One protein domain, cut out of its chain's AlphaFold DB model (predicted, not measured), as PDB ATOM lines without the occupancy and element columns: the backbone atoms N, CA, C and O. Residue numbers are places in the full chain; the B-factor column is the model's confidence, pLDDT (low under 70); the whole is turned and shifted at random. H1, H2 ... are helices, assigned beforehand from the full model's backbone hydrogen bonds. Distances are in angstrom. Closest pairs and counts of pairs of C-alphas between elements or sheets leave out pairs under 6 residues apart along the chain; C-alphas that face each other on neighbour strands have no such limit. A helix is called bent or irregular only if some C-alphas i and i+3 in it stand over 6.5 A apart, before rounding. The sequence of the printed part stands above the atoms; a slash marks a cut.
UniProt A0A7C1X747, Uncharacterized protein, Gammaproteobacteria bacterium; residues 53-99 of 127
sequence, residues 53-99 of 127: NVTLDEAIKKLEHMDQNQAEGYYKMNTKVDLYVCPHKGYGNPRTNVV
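This is residues 53 to 99 of the 127 residues of an uncharacterized protein of Gammaproteobacteria bacterium (UniProt A0A7C1X747). Two short helices, H1 and H2, make a narrow V, the end of H1 near the start of H2, and a long unnamed stretch, residues 79 to 99, leaves the far end of H2, loops out and folds back past the pair. The turn from H2 into this stretch, residues 76 to 83, sticks out. The printed part has 47 residues with two named helices, H1 then H2, and no named strand; the class is all helix, though under half of the residues, 23 of 47, are in named elements. It is compact, with a radius of gyration of the C-alphas of 10.5 A, and spans 31 by 25 by 19 A.

The longest helix by residues is H1, residues 53 to 64. H2, residues 68 to 78, is close to H1 but not clearly touching it, with 1 pair of C-alphas within 8 A, those of Leu 63 and Ala 71 at 6.5 A. Their lines stand at a steep tilt of 37 degrees, only just beyond shallow, and they run opposite ways. Their centres are 14.5 A apart. In both helices every O i to N i+4 pair is within hydrogen-bond range.

H1 has 12 residues and begins at C-alpha 53, (467.876, 313.154, 405.810); it is 16.4 A from first to last C-alpha. A tight link of 3 residues leads to H2, which has 11 residues and is 15.3 A long, ending at C-alpha 78, (467.652, 309.480, 423.414). Neither helix is bent.

The two C-alphas farthest apart are those of Lys 80 and Val 99, at 31.9 A. The printed part has no cut. Its mean pLDDT is 71.8, and residues 78 to 95 and residue 98 of the model are under 70.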
ATOM      1  N   ASN A  53     466.908 312.079 406.007       70.00
ATOM      2  CA  ASN A  53     467.876 313.154 405.810       70.00
ATOM      3  C   ASN A  53     467.407 314.454 406.473       70.00
ATOM      4  O   ASN A  53     468.251 315.212 406.935       70.00
ATOM      5  N   VAL A  54     466.093 314.707 406.500       71.12
ATOM      6  CA  VAL A  54     465.532 315.916 407.119       71.12
ATOM      7  C   VAL A  54     465.759 315.848 408.622       71.12
ATOM      8  O   VAL A  54     466.382 316.733 409.193       71.12
ATOM      9  N   THR A  55     465.384 314.726 409.235       71.56
ATOM     10  CA  THR A  55     465.584 314.502 410.671       71.56
ATOM     11  C   THR A  55     467.065 314.447 411.048       71.56
ATOM     12  O   THR A  55     467.429 314.894 412.130       71.56
ATOM     13  N   LEU A  56     467.938 313.932 410.169       76.25
ATOM     14  CA  LEU A  56     469.389 313.983 410.370       76.25
ATOM     15  C   LEU A  56     469.895 315.431 410.409       76.25
ATOM     16  O   LEU A  56     470.613 315.786 411.337       76.25
ATOM     17  N   ASP A  57     469.546 316.250 409.415       78.56
ATOM     18  CA  ASP A  57     469.993 317.645 409.332       78.56
ATOM     19  C   ASP A  57     469.472 318.473 410.515       78.56
ATOM     20  O   ASP A  57     470.226 319.203 411.155       78.56
ATOM     21  N   GLU A  58     468.202 318.288 410.879       80.94
ATOM     22  CA  GLU A  58     467.611 318.888 412.075       80.94
ATOM     23  C   GLU A  58     468.335 318.452 413.351       80.94
ATOM     24  O   GLU A  58     468.629 319.292 414.199       80.94
ATOM     25  N   ALA A  59     468.667 317.165 413.491       77.75
ATOM     26  CA  ALA A  59     469.398 316.658 414.649       77.75
ATOM     27  C   ALA A  59     470.820 317.233 414.735       77.75
ATOM     28  O   ALA A  59     471.246 317.618 415.823       77.75
ATOM     29  N   ILE A  60     471.532 317.336 413.604       80.75
ATOM     30  CA  ILE A  60     472.864 317.958 413.537       80.75
ATOM     31  C   ILE A  60     472.774 319.417 413.972       80.75
ATOM     32  O   ILE A  60     473.437 319.799 414.933       80.75
ATOM     33  N   LYS A  61     471.902 320.207 413.336       82.75
ATOM     34  CA  LYS A  61     471.716 321.623 413.675       82.75
ATOM     35  C   LYS A  61     471.338 321.796 415.136       82.75
ATOM     36  O   LYS A  61     471.888 322.655 415.814       82.75
ATOM     37  N   LYS A  62     470.428 320.967 415.652       81.62
ATOM     38  CA  LYS A  62     470.024 321.023 417.057       81.62
ATOM     39  C   LYS A  62     471.222 320.807 417.984       81.62
ATOM     40  O   LYS A  62     471.358 321.553 418.943       81.62
ATOM     41  N   LEU A  63     472.081 319.828 417.693       80.06
ATOM     42  CA  LEU A  63     473.271 319.514 418.492       80.06
ATOM     43  C   LEU A  63     474.378 320.569 418.380       80.06
ATOM     44  O   LEU A  63     475.051 320.828 419.371       80.06
ATOM     45  N   GLU A  64     474.561 321.201 417.218       81.75
ATOM     46  CA  GLU A  64     475.543 322.282 417.028       81.75
ATOM     47  C   GLU A  64     475.271 323.502 417.919       81.75
ATOM     48  O   GLU A  64     476.197 324.230 418.266       81.75
ATOM     49  N   HIS A  65     474.010 323.704 418.308       83.25
ATOM     50  CA  HIS A  65     473.582 324.816 419.157       83.25
ATOM     51  C   HIS A  65     473.417 324.422 420.636       83.25
ATOM     52  O   HIS A  65     472.979 325.252 421.430       83.25
ATOM     53  N   MET A  66     473.738 323.178 421.019       85.62
ATOM     54  CA  MET A  66     473.706 322.739 422.418       85.62
ATOM     55  C   MET A  66     475.034 323.013 423.121       85.62
ATOM     56  O   MET A  66     476.111 322.797 422.560       85.62
ATOM     57  N   ASP A  67     474.958 323.408 424.390       87.44
ATOM     58  CA  ASP A  67     476.110 323.314 425.284       87.44
ATOM     59  C   ASP A  67     476.408 321.849 425.667       87.44
ATOM     60  O   ASP A  67     475.631 320.927 425.392       87.44
ATOM     61  N   GLN A  68     477.559 321.615 426.300       78.94
ATOM     62  CA  GLN A  68     478.002 320.269 426.667       78.94
ATOM     63  C   GLN A  68     477.001 319.531 427.575       78.94
ATOM     64  O   GLN A  68     476.729 318.349 427.357       78.94
ATOM     65  N   ASN A  69     476.411 320.216 428.559       83.94
ATOM     66  CA  ASN A  69     475.478 319.602 429.506       83.94
ATOM     67  C   ASN A  69     474.159 319.231 428.815       83.94
ATOM     68  O   ASN A  69     473.593 318.163 429.059       83.94
ATOM     69  N   GLN A  70     473.686 320.096 427.917       84.31
ATOM     70  CA  GLN A  70     472.507 319.859 427.088       84.31
ATOM     71  C   GLN A  70     472.715 318.684 426.128       84.31
ATOM     72  O   GLN A  70     471.835 317.828 426.021       84.31
ATOM     73  N   ALA A  71     473.879 318.606 425.478       79.81
ATOM     74  CA  ALA A  71     474.222 317.507 424.583       79.81
ATOM     75  C   ALA A  71     474.284 316.168 425.336       79.81
ATOM     76  O   ALA A  71     473.674 315.188 424.909       79.81
ATOM     77  N   GLU A  72     474.942 316.124 426.499       77.94
ATOM     78  CA  GLU A  72     474.990 314.924 427.342       77.94
ATOM     79  C   GLU A  72     473.598 314.471 427.806       77.94
ATOM     80  O   GLU A  72     473.292 313.275 427.780       77.94
ATOM     81  N   GLY A  73     472.743 315.413 428.214       82.06
ATOM     82  CA  GLY A  73     471.355 315.134 428.581       82.06
ATOM     83  C   GLY A  73     470.541 314.603 427.400       82.06
ATOM     84  O   GLY A  73     469.834 313.601 427.530       82.06
ATOM     85  N   TYR A  74     470.698 315.220 426.226       79.00
ATOM     86  CA  TYR A  74     470.075 314.767 424.988       79.00
ATOM     87  C   TYR A  74     470.490 313.332 424.650       79.00
ATOM     88  O   TYR A  74     469.619 312.510 424.365       79.00
ATOM     89  N   TYR A  75     471.774 312.983 424.764       73.50
ATOM     90  CA  TYR A  75     472.221 311.606 424.554       73.50
ATOM     91  C   TYR A  75     471.586 310.648 425.559       73.50
ATOM     92  O   TYR A  75     470.929 309.707 425.138       73.50
ATOM     93  N   LYS A  76     471.673 310.916 426.866       74.38
ATOM     94  CA  LYS A  76     471.116 310.031 427.911       74.38
ATOM     95  C   LYS A  76     469.605 309.799 427.775       74.38
ATOM     96  O   LYS A  76     469.108 308.731 428.128       74.38
ATOM     97  N   MET A  77     468.862 310.790 427.280       71.38
ATOM     98  CA  MET A  77     467.417 310.670 427.060       71.38
ATOM     99  C   MET A  77     467.065 309.937 425.763       71.38
ATOM    100  O   MET A  77     466.056 309.237 425.713       71.38
ATOM    101  N   ASN A  78     467.897 310.070 424.729       65.94
ATOM    102  CA  ASN A  78     467.652 309.480 423.414       65.94
ATOM    103  C   ASN A  78     468.432 308.173 423.183       65.94
ATOM    104  O   ASN A  78     468.205 307.513 422.180       65.94
ATOM    105  N   THR A  79     469.271 307.725 424.126       53.72
ATOM    106  CA  THR A  79     469.995 306.436 424.082       53.72
ATOM    107  C   THR A  79     469.092 305.206 424.161       53.72
ATOM    108  O   THR A  79     469.573 304.094 423.978       53.72
ATOM    109  N   LYS A  80     467.784 305.369 424.408       50.97
ATOM    110  CA  LYS A  80     466.797 304.296 424.181       50.97
ATOM    111  C   LYS A  80     466.485 304.074 422.691       50.97
ATOM    112  O   LYS A  80     465.713 303.176 422.371       50.97
ATOM    113  N   VAL A  81     467.050 304.891 421.801       51.31
ATOM    114  CA  VAL A  81     466.988 304.750 420.343       51.31
ATOM    115  C   VAL A  81     468.308 304.145 419.858       51.31
ATOM    116  O   VAL A  81     469.377 304.657 420.182       51.31
ATOM    117  N   ASP A  82     468.239 303.090 419.043       53.69
ATOM    118  CA  ASP A  82     469.399 302.313 418.555       53.69
ATOM    119  C   ASP A  82     470.336 303.077 417.590       53.69
ATOM    120  O   ASP A  82     471.294 302.512 417.060       53.69
ATOM    121  N   LEU A  83     470.068 304.360 417.322       56.81
ATOM    122  CA  LEU A  83     470.871 305.197 416.438       56.81
ATOM    123  C   LEU A  83     470.875 306.649 416.931       56.81
ATOM    124  O   LEU A  83     469.821 307.272 417.040       56.81
ATOM    125  N   TYR A  84     472.060 307.208 417.177       62.34
ATOM    126  CA  TYR A  84     472.242 308.623 417.500       62.34
ATOM    127  C   TYR A  84     473.237 309.273 416.541       62.34
ATOM    128  O   TYR A  84     474.120 308.623 415.979       62.34
ATOM    129  N   VAL A  85     473.068 310.576 416.339       66.19
ATOM    130  CA  VAL A  85     473.920 311.385 415.468       66.19
ATOM    131  C   VAL A  85     474.941 312.107 416.334       66.19
ATOM    132  O   VAL A  85     474.593 312.744 417.327       66.19
ATOM    133  N   CYS A  86     476.207 312.007 415.953       68.44
ATOM    134  CA  CYS A  86     477.310 312.676 416.623       68.44
ATOM    135  C   CYS A  86     478.033 313.536 415.573       68.44
ATOM    136  O   CYS A  86     478.751 312.979 414.737       68.44
ATOM    137  N   PRO A  87     477.783 314.860 415.513       67.81
ATOM    138  CA  PRO A  87     478.450 315.722 414.540       67.81
ATOM    139  C   PRO A  87     479.969 315.679 414.754       67.81
ATOM    140  O   PRO A  87     480.449 315.489 415.865       67.81
ATOM    141  N   HIS A  88     480.753 315.829 413.686       68.38
ATOM    142  CA  HIS A  88     482.224 315.789 413.762       68.38
ATOM    143  C   HIS A  88     482.835 317.068 414.372       68.38
ATOM    144  O   HIS A  88     484.049 317.159 414.522       68.38
ATOM    145  N   LYS A  89     481.997 318.059 414.703       63.41
ATOM    146  CA  LYS A  89     482.332 319.299 415.412       63.41
ATOM    147  C   LYS A  89     481.335 319.498 416.558       63.41
ATOM    148  O   LYS A  89     480.188 319.068 416.450       63.41
ATOM    149  N   GLY A  90     481.762 320.188 417.615       65.06
ATOM    150  CA  GLY A  90     480.926 320.528 418.773       65.06
ATOM    151  C   GLY A  90     481.140 319.625 419.992       65.06
ATOM    152  O   GLY A  90     481.834 318.609 419.932       65.06
ATOM    153  N   TYR A  91     480.531 320.010 421.118       63.88
ATOM    154  CA  TYR A  91     480.769 319.409 422.440       63.88
ATOM    155  C   TYR A  91     480.337 317.937 422.566       63.88
ATOM    156  O   TYR A  91     480.753 317.251 423.495       63.88
ATOM    157  N   GLY A  92     479.531 317.428 421.629       61.22
ATOM    158  CA  GLY A  92     479.012 316.058 421.651       61.22
ATOM    159  C   GLY A  92     479.947 314.979 421.091       61.22
ATOM    160  O   GLY A  92     479.597 313.804 421.174       61.22
ATOM    161  N   ASN A  93     481.111 315.336 420.529       67.31
ATOM    162  CA  ASN A  93     482.032 314.383 419.892       67.31
ATOM    163  C   ASN A  93     483.507 314.617 420.269       67.31
ATOM    164  O   ASN A  93     484.338 314.889 419.400       67.31
ATOM    165  N   PRO A  94     483.881 314.479 421.555       63.41
ATOM    166  CA  PRO A  94     485.240 314.778 422.014       63.41
ATOM    167  C   PRO A  94     486.309 313.812 421.469       63.41
ATOM    168  O   PRO A  94     487.490 313.988 421.747       63.41
ATOM    169  N   ARG A  95     485.915 312.760 420.737       62.91
ATOM    170  CA  ARG A  95     486.813 311.709 420.231       62.91
ATOM    171  C   ARG A  95     487.100 311.809 418.731       62.91
ATOM    172  O   ARG A  95     487.814 310.958 418.210       62.91
ATOM    173  N   THR A  96     486.559 312.811 418.037       72.38
ATOM    174  CA  THR A  96     486.819 313.029 416.607       72.38
ATOM    175  C   THR A  96     487.764 314.209 416.428       72.38
ATOM    176  O   THR A  96     487.437 315.331 416.802       72.38
ATOM    177  N   ASN A  97     488.922 313.961 415.815       70.94
ATOM    178  CA  ASN A  97     489.854 315.010 415.415       70.94
ATOM    179  C   ASN A  97     489.600 315.374 413.951       70.94
ATOM    180  O   ASN A  97     489.646 314.510 413.077       70.94
ATOM    181  N   VAL A  98     489.342 316.652 413.678       67.44
ATOM    182  CA  VAL A  98     489.218 317.158 412.306       67.44
ATOM    183  C   VAL A  98     490.612 317.536 411.814       67.44
ATOM    184  O   VAL A  98     491.207 318.486 412.318       67.44
ATOM    185  N   VAL A  99     491.129 316.796 410.836       75.69
ATOM    186  CA  VAL A  99     492.373 317.138 410.132       75.69
ATOM    187  C   VAL A  99     492.037 317.849 408.820       75.69
ATOM    188  O   VAL A  99     491.144 317.425 408.090       75.69
TER     189      VAL A  99